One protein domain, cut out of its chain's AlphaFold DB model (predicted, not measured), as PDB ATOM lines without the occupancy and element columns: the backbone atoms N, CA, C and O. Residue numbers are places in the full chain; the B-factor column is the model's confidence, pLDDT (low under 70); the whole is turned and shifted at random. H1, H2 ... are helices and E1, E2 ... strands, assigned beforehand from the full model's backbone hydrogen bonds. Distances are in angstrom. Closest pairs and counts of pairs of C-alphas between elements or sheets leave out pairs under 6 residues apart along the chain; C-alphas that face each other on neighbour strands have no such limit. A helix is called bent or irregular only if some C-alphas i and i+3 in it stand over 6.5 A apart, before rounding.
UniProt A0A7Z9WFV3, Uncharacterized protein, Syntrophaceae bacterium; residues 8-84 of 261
ATOM      1  N   ARG A   8     206.418 210.027 161.349       90.75
ATOM      2  CA  ARG A   8     205.445 210.040 160.252       90.75
ATOM      3  C   ARG A   8     205.631 211.315 159.430       90.75
ATOM      4  O   ARG A   8     205.812 212.384 160.001       90.75
ATOM      5  N   GLN A   9     205.563 211.209 158.106       89.44
ATOM      6  CA  GLN A   9     205.503 212.378 157.225       89.44
ATOM      7  C   GLN A   9     204.036 212.747 156.959       89.44
ATOM      8  O   GLN A   9     203.243 211.875 156.598       89.44
ATOM      9  N   VAL A  10     203.670 214.012 157.178       90.88
ATOM     10  CA  VAL A  10     202.316 214.555 156.954       90.88
ATOM     11  C   VAL A  10     202.450 215.970 156.399       90.88
ATOM     12  O   VAL A  10     203.148 216.785 156.996       90.88
ATOM     13  N   ASP A  11     201.816 216.256 155.261       92.38
ATOM     14  CA  ASP A  11     201.777 217.586 154.627       92.38
ATOM     15  C   ASP A  11     203.157 218.256 154.480       92.38
ATOM     16  O   ASP A  11     203.351 219.429 154.800       92.38
ATOM     17  N   GLY A  12     204.159 217.484 154.045       88.81
ATOM     18  CA  GLY A  12     205.534 217.970 153.875       88.81
ATOM     19  C   GLY A  12     206.288 218.238 155.185       88.81
ATOM     20  O   GLY A  12     207.387 218.785 155.150       88.81
ATOM     21  N   ARG A  13     205.729 217.854 156.338       90.00
ATOM     22  CA  ARG A  13     206.359 217.960 157.661       90.00
ATOM     23  C   ARG A  13     206.695 216.586 158.222       90.00
ATOM     24  O   ARG A  13     206.038 215.591 157.914       90.00
ATOM     25  N   VAL A  14     207.699 216.549 159.093       91.00
ATOM     26  CA  VAL A  14     208.065 215.358 159.864       91.00
ATOM     27  C   VAL A  14     207.471 215.484 161.264       91.00
ATOM     28  O   VAL A  14     207.754 216.431 161.993       91.00
ATOM     29  N   GLN A  15     206.627 214.528 161.638       92.06
ATOM     30  CA  GLN A  15     206.171 214.340 163.007       92.06
ATOM     31  C   GLN A  15     207.062 213.295 163.678       92.06
ATOM     32  O   GLN A  15     207.099 212.141 163.248       92.06
ATOM     33  N   TYR A  16     207.752 213.697 164.742       90.31
ATOM     34  CA  TYR A  16     208.602 212.819 165.544       90.31
ATOM     35  C   TYR A  16     207.791 212.173 166.660       90.31
ATOM     36  O   TYR A  16     206.964 212.824 167.302       90.31
ATOM     37  N   TYR A  17     208.053 210.896 166.915       89.31
ATOM     38  CA  TYR A  17     207.428 210.160 168.004       89.31
ATOM     39  C   TYR A  17     208.464 209.736 169.049       89.31
ATOM     40  O   TYR A  17     209.631 209.503 168.717       89.31
ATOM     41  N   PRO A  18     208.052 209.581 170.321       86.75
ATOM     42  CA  PRO A  18     208.919 208.994 171.332       86.75
ATOM     43  C   PRO A  18     209.271 207.552 170.945       86.75
ATOM     44  O   PRO A  18     208.434 206.805 170.449       86.75
ATOM     45  N   SER A  19     210.502 207.107 171.204       86.00
ATOM     46  CA  SER A  19     210.887 205.745 170.797       86.00
ATOM     47  C   SER A  19     210.143 204.643 171.572       86.00
ATOM     48  O   SER A  19     209.984 203.533 171.056       86.00
ATOM     49  N   THR A  20     209.645 204.955 172.776       90.00
ATOM     50  CA  THR A  20     208.941 204.045 173.695       90.00
ATOM     51  C   THR A  20     207.770 204.762 174.380       90.00
ATOM     52  O   THR A  20     207.749 205.990 174.447       90.00
ATOM     53  N   THR A  21     206.784 204.001 174.867       90.31
ATOM     54  CA  THR A  21     205.637 204.530 175.626       90.31
ATOM     55  C   THR A  21     205.996 204.853 177.080       90.31
ATOM     56  O   THR A  21     206.981 204.337 177.607       90.31
ATOM     57  N   ASN A  22     205.181 205.689 177.722       93.88
ATOM     58  CA  ASN A  22     205.344 206.089 179.119       93.88
ATOM     59  C   ASN A  22     204.672 205.127 180.111       93.88
ATOM     60  O   ASN A  22     203.981 204.181 179.729       93.88
ATOM     61  N   GLU A  23     204.851 205.400 181.403       95.06
ATOM     62  CA  GLU A  23     204.318 204.622 182.522       95.06
ATOM     63  C   GLU A  23     202.790 204.587 182.607       95.06
ATOM     64  O   GLU A  23     202.234 203.643 183.171       95.06
ATOM     65  N   TYR A  24     202.100 205.592 182.065       94.75
ATOM     66  CA  TYR A  24     200.642 205.699 182.142       94.75
ATOM     67  C   TYR A  24     199.962 204.476 181.515       94.75
ATOM     68  O   TYR A  24     199.081 203.866 182.118       94.75
ATOM     69  N   ILE A  25     200.459 204.032 180.356       93.56
ATOM     70  CA  ILE A  25     199.959 202.830 179.677       93.56
ATOM     71  C   ILE A  25     200.261 201.563 180.484       93.56
ATOM     72  O   ILE A  25     199.425 200.672 180.590       93.56
ATOM     73  N   PHE A  26     201.440 201.482 181.103       94.75
ATOM     74  CA  PHE A  26     201.831 200.317 181.904       94.75
ATOM     75  C   PHE A  26     201.098 200.212 183.245       94.75
ATOM     76  O   PHE A  26     201.173 199.174 183.901       94.75
ATOM     77  N   THR A  27     200.420 201.275 183.669       95.75
ATOM     78  CA  THR A  27     199.703 201.356 184.946       95.75
ATOM     79  C   THR A  27     198.190 201.425 184.753       95.75
ATOM     80  O   THR A  27     197.494 201.880 185.658       95.75
ATOM     81  N   ASN A  28     197.685 200.980 183.593       95.38
ATOM     82  CA  ASN A  28     196.268 201.022 183.223       95.38
ATOM     83  C   ASN A  28     195.674 202.416 183.443       95.38
ATOM     84  O   ASN A  28     194.753 202.588 184.239       95.38
ATOM     85  N   GLU A  29     196.262 203.427 182.808       95.62
ATOM     86  CA  GLU A  29     195.800 204.812 182.933       95.62
ATOM     87  C   GLU A  29     195.864 205.335 184.377       95.62
ATOM     88  O   GLU A  29     195.019 206.103 184.829       95.62
ATOM     89  N   TRP A  30     196.892 204.906 185.118       96.31
ATOM     90  CA  TRP A  30     197.085 205.218 186.537       96.31
ATOM     91  C   TRP A  30     196.050 204.596 187.504       96.31
ATOM     92  O   TRP A  30     195.976 204.984 188.675       96.31
ATOM     93  N   SER A  31     195.299 203.577 187.069       96.50
ATOM     94  CA  SER A  31     194.437 202.757 187.945       96.50
ATOM     95  C   SER A  31     195.182 201.611 188.650       96.50
ATOM     96  O   SER A  31     194.665 200.995 189.580       96.50
ATOM     97  N   GLY A  32     196.440 201.374 188.272       94.38
ATOM     98  CA  GLY A  32     197.315 200.360 188.844       94.38
ATOM     99  C   GLY A  32     197.337 199.051 188.039       94.38
ATOM    100  O   GLY A  32     196.539 198.872 187.125       94.38
ATOM    101  N   PRO A  33     198.260 198.120 188.341       96.62
ATOM    102  CA  PRO A  33     199.233 198.181 189.428       96.62
ATOM    103  C   PRO A  33     200.291 199.273 189.220       96.62
ATOM    104  O   PRO A  33     200.897 199.380 188.157       96.62
ATOM    105  N   TYR A  34     200.571 200.067 190.261       97.25
ATOM    106  CA  TYR A  34     201.488 201.217 190.174       97.25
ATOM    107  C   TYR A  34     202.958 200.844 189.923       97.25
ATOM    108  O   TYR A  34     203.764 201.719 189.644       97.25
ATOM    109  N   TYR A  35     203.330 199.566 190.007       97.31
ATOM    110  CA  TYR A  35     204.665 199.079 189.643       97.31
ATOM    111  C   TYR A  35     204.777 198.653 188.169       97.31
ATOM    112  O   TYR A  35     205.849 198.226 187.738       97.31
ATOM    113  N   GLY A  36     203.692 198.742 187.391       97.12
ATOM    114  CA  GLY A  36     203.610 198.172 186.046       97.12
ATOM    115  C   GLY A  36     204.669 198.681 185.065       97.12
ATOM    116  O   GLY A  36     205.039 197.953 184.144       97.12
ATOM    117  N   TYR A  37     205.236 199.875 185.292       97.56
ATOM    118  CA  TYR A  37     206.297 200.433 184.446       97.56
ATOM    119  C   TYR A  37     207.559 199.562 184.367       97.56
ATOM    120  O   TYR A  37     208.289 199.655 183.387       97.56
ATOM    121  N   LEU A  38     207.787 198.646 185.317       97.69
ATOM    122  CA  LEU A  38     208.860 197.644 185.220       97.69
ATOM    123  C   LEU A  38     208.822 196.851 183.900       97.69
ATOM    124  O   LEU A  38     209.868 196.477 183.370       97.69
ATOM    125  N   ASN A  39     207.631 196.650 183.329       96.81
ATOM    126  CA  ASN A  39     207.441 195.921 182.075       96.81
ATOM    127  C   ASN A  39     208.057 196.633 180.854       96.81
ATOM    128  O   ASN A  39     208.239 196.003 179.810       96.81
ATOM    129  N   VAL A  40     208.439 197.913 180.961       96.75
ATOM    130  CA  VAL A  40     209.159 198.622 179.891       96.75
ATOM    131  C   VAL A  40     210.522 197.984 179.596       96.75
ATOM    132  O   VAL A  40     210.961 197.978 178.448       96.75
ATOM    133  N   ILE A  41     211.158 197.353 180.593       97.50
ATOM    134  CA  ILE A  41     212.441 196.649 180.426       97.50
ATOM    135  C   ILE A  41     212.321 195.535 179.383       97.50
ATOM    136  O   ILE A  41     213.221 195.335 178.569       97.50
ATOM    137  N   GLU A  42     211.195 194.824 179.374       95.88
ATOM    138  CA  GLU A  42     210.938 193.780 178.386       95.88
ATOM    139  C   GLU A  42     210.804 194.362 176.973       95.88
ATOM    140  O   GLU A  42     211.285 193.769 176.008       95.88
ATOM    141  N   THR A  43     210.222 195.561 176.855       94.31
ATOM    142  CA  THR A  43     210.188 196.296 175.583       94.31
ATOM    143  C   THR A  43     211.606 196.619 175.124       94.31
ATOM    144  O   THR A  43     211.957 196.275 173.999       94.31
ATOM    145  N   PHE A  44     212.448 197.181 176.001       95.75
ATOM    146  CA  PHE A  44     213.837 197.509 175.670       95.75
ATOM    147  C   PHE A  44     214.632 196.287 175.201       95.75
ATOM    148  O   PHE A  44     215.301 196.353 174.170       95.75
ATOM    149  N   LYS A  45     214.506 195.147 175.893       95.31
ATOM    150  CA  LYS A  45     215.156 193.885 175.502       95.31
ATOM    151  C   LYS A  45     214.704 193.404 174.122       95.31
ATOM    152  O   LYS A  45     215.541 193.056 173.289       95.31
ATOM    153  N   LYS A  46     213.392 193.413 173.865       94.12
ATOM    154  CA  LYS A  46     212.803 192.967 172.591       94.12
ATOM    155  C   LYS A  46     213.097 193.899 171.422       94.12
ATOM    156  O   LYS A  46     213.094 193.453 170.283       94.12
ATOM    157  N   THR A  47     213.343 195.183 171.678       92.62
ATOM    158  CA  THR A  47     213.737 196.137 170.632       92.62
ATOM    159  C   THR A  47     215.245 196.219 170.418       92.62
ATOM    160  O   THR A  47     215.676 196.855 169.458       92.62
ATOM    161  N   ASP A  48     216.048 195.608 171.292       92.81
ATOM    162  CA  ASP A  48     217.501 195.524 171.147       92.81
ATOM    163  C   ASP A  48     217.941 194.275 170.367       92.81
ATOM    164  O   ASP A  48     218.885 194.344 169.582       92.81
ATOM    165  N   ARG A  49     217.255 193.138 170.558       92.50
ATOM    166  CA  ARG A  49     217.620 191.833 169.981       92.50
ATOM    167  C   ARG A  49     216.459 191.178 169.223       92.50
ATOM    168  O   ARG A  49     215.315 191.333 169.638       92.50
ATOM    169  N   PRO A  50     216.738 190.383 168.167       90.31
ATOM    170  CA  PRO A  50     218.062 190.071 167.608       90.31
ATOM    171  C   PRO A  50     218.619 191.187 166.720       90.31
ATOM    172  O   PRO A  50     219.775 191.140 166.339       90.31
ATOM    173  N   ILE A  51     217.820 192.198 166.397       88.44
ATOM    174  CA  ILE A  51     218.252 193.373 165.648       88.44
ATOM    175  C   ILE A  51     217.838 194.583 166.470       88.44
ATOM    176  O   ILE A  51     216.706 194.645 166.949       88.44
ATOM    177  N   ARG A  52     218.740 195.556 166.619       90.44
ATOM    178  CA  ARG A  52     218.415 196.799 167.316       90.44
ATOM    179  C   ARG A  52     217.504 197.644 166.433       90.44
ATOM    180  O   ARG A  52     217.929 198.129 165.383       90.44
ATOM    181  N   LEU A  53     216.259 197.797 166.869       89.12
ATOM    182  CA  LEU A  53     215.205 198.524 166.161       89.12
ATOM    183  C   LEU A  53     214.973 199.918 166.735       89.12
ATOM    184  O   LEU A  53     214.637 200.834 165.990       89.12
ATOM    185  N   LYS A  54     215.113 200.083 168.056       89.62
ATOM    186  CA  LYS A  54     214.764 201.329 168.745       89.62
ATOM    187  C   LYS A  54     215.753 201.669 169.855       89.62
ATOM    188  O   LYS A  54     216.260 200.755 170.506       89.62
ATOM    189  N   PRO A  55     216.004 202.965 170.104       92.00
ATOM    190  CA  PRO A  55     216.747 203.392 171.276       92.00
ATOM    191  C   PRO A  55     215.896 203.260 172.543       92.00
ATOM    192  O   PRO A  55     214.662 203.319 172.498       92.00
ATOM    193  N   ILE A  56     216.575 203.159 173.684       94.38
ATOM    194  CA  ILE A  56     215.959 203.250 175.009       94.38
ATOM    195  C   ILE A  56     215.438 204.677 175.218       94.38
ATOM    196  O   ILE A  56     216.166 205.641 174.997       94.38
ATOM    197  N   ASN A  57     214.195 204.806 175.679       94.06
ATOM    198  CA  ASN A  57     213.620 206.069 176.135       94.06
ATOM    199  C   ASN A  57     212.865 205.829 177.445       94.06
ATOM    200  O   ASN A  57     211.869 205.105 177.462       94.06
ATOM    201  N   VAL A  58     213.357 206.421 178.533       94.75
ATOM    202  CA  VAL A  58     212.713 206.368 179.849       94.75
ATOM    203  C   VAL A  58     211.739 207.539 179.940       94.75
ATOM    204  O   VAL A  58     212.087 208.616 180.413       94.75
ATOM    205  N   TYR A  59     210.518 207.323 179.461       93.69
ATOM    206  CA  TYR A  59     209.477 208.344 179.407       93.69
ATOM    207  C   TYR A  59     208.501 208.172 180.580       93.69
ATOM    208  O   TYR A  59     207.894 207.116 180.740       93.69
ATOM    209  N   TYR A  60     208.362 209.198 181.420       95.62
ATOM    210  CA  TYR A  60     207.441 209.208 182.555       95.62
ATOM    211  C   TYR A  60     206.974 210.631 182.900       95.62
ATOM    212  O   TYR A  60     207.509 211.618 182.395       95.62
ATOM    213  N   HIS A  61     205.992 210.732 183.789       96.81
ATOM    214  CA  HIS A  61     205.404 211.954 184.323       96.81
ATOM    215  C   HIS A  61     205.706 212.117 185.819       96.81
ATOM    216  O   HIS A  61     205.958 211.152 186.543       96.81
ATOM    217  N   PHE A  62     205.600 213.347 186.336       96.44
ATOM    218  CA  PHE A  62     205.865 213.650 187.752       96.44
ATOM    219  C   PHE A  62     204.980 212.873 188.736       96.44
ATOM    220  O   PHE A  62     205.437 212.540 189.833       96.44
ATOM    221  N   PHE A  63     203.747 212.518 188.351       95.00
ATOM    222  CA  PHE A  63     202.865 211.729 189.216       95.00
ATOM    223  C   PHE A  63     203.442 210.344 189.544       95.00
ATOM    224  O   PHE A  63     203.045 209.770 190.558       95.00
ATOM    225  N   SER A  64     204.423 209.839 188.780       95.94
ATOM    226  CA  SER A  64     205.187 208.628 189.111       95.94
ATOM    227  C   SER A  64     205.786 208.666 190.523       95.94
ATOM    228  O   SER A  64     205.974 207.620 191.143       95.94
ATOM    229  N   GLY A  65     206.069 209.861 191.055       96.88
ATOM    230  CA  GLY A  65     206.558 210.054 192.421       96.88
ATOM    231  C   GLY A  65     205.481 209.971 193.509       96.88
ATOM    232  O   GLY A  65     205.817 209.813 194.678       96.88
ATOM    233  N   SER A  66     204.194 210.048 193.156       96.69
ATOM    234  CA  SER A  66     203.088 210.106 194.129       96.69
ATOM    235  C   SER A  66     202.761 208.760 194.786       96.69
ATOM    236  O   SER A  66     202.085 208.717 195.813       96.69
ATOM    237  N   LYS A  67     203.240 207.646 194.216       97.25
ATOM    238  CA  LYS A  67     203.065 206.290 194.753       97.25
ATOM    239  C   LYS A  67     204.428 205.643 194.944       97.25
ATOM    240  O   LYS A  67     205.210 205.551 193.999       97.25
ATOM    241  N   LEU A  68     204.687 205.117 196.143       97.81
ATOM    242  CA  LEU A  68     205.969 204.478 196.461       97.81
ATOM    243  C   LEU A  68     206.306 203.343 195.482       97.81
ATOM    244  O   LEU A  68     207.438 203.264 195.019       97.81
ATOM    245  N   ALA A  69     205.326 202.507 195.122       97.94
ATOM    246  CA  ALA A  69     205.520 201.417 194.164       97.94
ATOM    247  C   ALA A  69     205.975 201.913 192.777       97.94
ATOM    248  O   ALA A  69     206.907 201.349 192.209       97.94
ATOM    249  N   SER A  70     205.385 203.003 192.273       98.00
ATOM    250  CA  SER A  70     205.766 203.610 190.989       98.00
ATOM    251  C   SER A  70     207.152 204.241 191.044       98.00
ATOM    252  O   SER A  70     207.975 204.023 190.156       98.00
ATOM    253  N   LEU A  71     207.466 204.952 192.129       97.94
ATOM    254  CA  LEU A  71     208.794 205.521 192.332       97.94
ATOM    255  C   LEU A  71     209.876 204.428 192.387       97.94
ATOM    256  O   LEU A  71     210.951 204.591 191.815       97.94
ATOM    257  N   GLN A  72     209.610 203.304 193.061       98.31
ATOM    258  CA  GLN A  72     210.549 202.179 193.107       98.31
ATOM    259  C   GLN A  72     210.683 201.482 191.749       98.31
ATOM    260  O   GLN A  72     211.798 201.120 191.374       98.31
ATOM    261  N   ALA A  73     209.590 201.338 190.994       98.12
ATOM    262  CA  ALA A  73     209.634 200.827 189.625       98.12
ATOM    263  C   ALA A  73     210.512 201.711 188.727       98.12
ATOM    264  O   ALA A  73     211.420 201.206 188.070       98.12
ATOM    265  N   LEU A  74     210.324 203.034 188.771       97.81
ATOM    266  CA  LEU A  74     211.127 203.984 188.000       97.81
ATOM    267  C   LEU A  74     212.621 203.896 188.347       97.81
ATOM    268  O   LEU A  74     213.457 203.859 187.446       97.81
ATOM    269  N   LYS A  75     212.978 203.792 189.636       97.44
ATOM    270  CA  LYS A  75     214.382 203.603 190.050       97.44
ATOM    271  C   LYS A  75     214.989 202.321 189.493       97.44
ATOM    272  O   LYS A  75     216.135 202.334 189.061       97.44
ATOM    273  N   GLN A  76     214.241 201.220 189.513       98.19
ATOM    274  CA  GLN A  76     214.710 199.949 188.961       98.19
ATOM    275  C   GLN A  76     214.908 200.024 187.447       98.19
ATOM    276  O   GLN A  76     215.920 199.534 186.953       98.19
ATOM    277  N   VAL A  77     214.003 200.693 186.725       97.94
ATOM    278  CA  VAL A  77     214.176 200.964 185.290       97.94
ATOM    279  C   VAL A  77     215.453 201.770 185.049       97.94
ATOM    280  O   VAL A  77     216.262 201.372 184.217       97.94
ATOM    281  N   TYR A  78     215.689 202.845 185.808       95.69
ATOM    282  CA  TYR A  78     216.920 203.631 185.688       95.69
ATOM    283  C   TYR A  78     218.182 202.819 185.979       95.69
ATOM    284  O   TYR A  78     219.125 202.898 185.199       95.69
ATOM    285  N   HIS A  79     218.212 202.028 187.056       95.75
ATOM    286  CA  HIS A  79     219.360 201.159 187.334       95.75
ATOM    287  C   HIS A  79     219.617 200.197 186.175       95.75
ATOM    288  O   HIS A  79     220.736 200.138 185.678       95.75
ATOM    289  N   TRP A  80     218.571 199.531 185.674       96.94
ATOM    290  CA  TRP A  80     218.704 198.634 184.531       96.94
ATOM    291  C   TRP A  80     219.266 199.352 183.299       96.94
ATOM    292  O   TRP A  80     220.177 198.828 182.666       96.94
ATOM    293  N   VAL A  81     218.762 200.549 182.971       94.75
ATOM    294  CA  VAL A  81     219.231 201.341 181.820       94.75
ATOM    295  C   VAL A  81     220.691 201.758 181.980       94.75
ATOM    296  O   VAL A  81     221.458 201.646 181.029       94.75
ATOM    297  N   MET A  82     221.089 202.207 183.172       89.94
ATOM    298  CA  MET A  82     222.458 202.665 183.440       89.94
ATOM    299  C   MET A  82     223.490 201.530 183.450       89.94
ATOM    300  O   MET A  82     224.673 201.801 183.258       89.94
ATOM    301  N   ASP A  83     223.053 200.281 183.624       91.62
ATOM    302  CA  ASP A  83     223.899 199.089 183.486       91.62
ATOM    303  C   ASP A  83     224.096 198.660 182.017       91.62
ATOM    304  O   ASP A  83     224.916 197.784 181.731       91.62
ATOM    305  N   GLN A  84     223.349 199.242 181.070       91.75
ATOM    306  CA  GLN A  84     223.488 198.935 179.646       91.75
ATOM    307  C   GLN A  84     224.625 199.737 178.997       91.75
ATOM    308  O   GLN A  84     224.990 200.830 179.425       91.75
TER     309      GLN A  84
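What this domain is: This is residues 8 to 84 of the 261 residues of an uncharacterized protein of Syntrophaceae bacterium (UniProt A0A7Z9WFV3). Two longer helices, H2 and H4, lie side by side and run the same way, with the short helices H1 and H3 near the ends where they begin; away from these helices a small two-strand hairpin, E1 and E2, makes an arm whose residues 9 to 15 stick out. A long stretch with no named element, residues 49 to 61, brings the chain back from the end of H2 to H3. The printed part has 77 residues with two named strands followed by four named helices, in the order E1, E2, H1, H2, H3, H4; the sheet, E1 - E2, is antiparallel and the class is mostly helix. The whole is only just loose, close to compact, with a radius of gyration of the C-alphas of 14.1 A, and spans 44 by 30 by 18 A.

Where its parts are: E1, residues 8 to 10, begins with C-alpha 8 at (205.445, 210.040, 160.252). E2 is residues 13 to 16, 9.7 A from first to last C-alpha. H1 is residues 23 to 26. H2, residues 36 to 48, is 20.5 A long and begins with C-alpha 36 at (203.610, 198.172, 186.046); it is neither bent nor irregular, but only just: C-alphas 38 and 41 are 6.1 A apart. H3 is residues 62 to 66. H4, residues 68 to 82, is 21.1 A long and ends with C-alpha 82 at (222.458, 202.665, 183.440).

How they stand to each other: E1 and E2 form a hairpin, antiparallel at 151 degrees between directions; N 8 and O 15 are 2.9 A apart and N 15 and O 8 2.8 A, within hydrogen-bond range. Both strands are apart from H2, H3 and H4. H1 touches H2, at residues 36 to 40 of H2 alone; their closest C-alphas, of Phe 26 and Gly 36, are 5.0 A apart. H2 touches H4 with its residues 36 to 41 alone, at a shallow tilt of 19 degrees, the same way; their closest C-alphas, of Leu 38 and Ala 73, are 5.5 A apart. H3 and H4 touch only at the corner, the closest C-alphas being those of Gly 65 and Leu 71, 5.1 A. H1 and H3 are close but not clearly touching: the C-alphas of Glu 23 and Ser 64 are 7.8 A apart. In H4 every O i to N i+4 pair is within hydrogen-bond range; in H2 5 of 9 are, in H3 0 of 1, with 2 of 2 O i to N i+3 pairs, and H1 is too short for such a pair.

The domain as a whole: The two C-alphas farthest apart, those of Gly 12 and Leu 68, are 44.7 A apart. The printed part has no cut. The link from H2 to H3, 13 residues, is long; those from E1 to E2 and from H3 to H4 are tight. The mean pLDDT of the printed part is 94.2, and no printed residue is under 70.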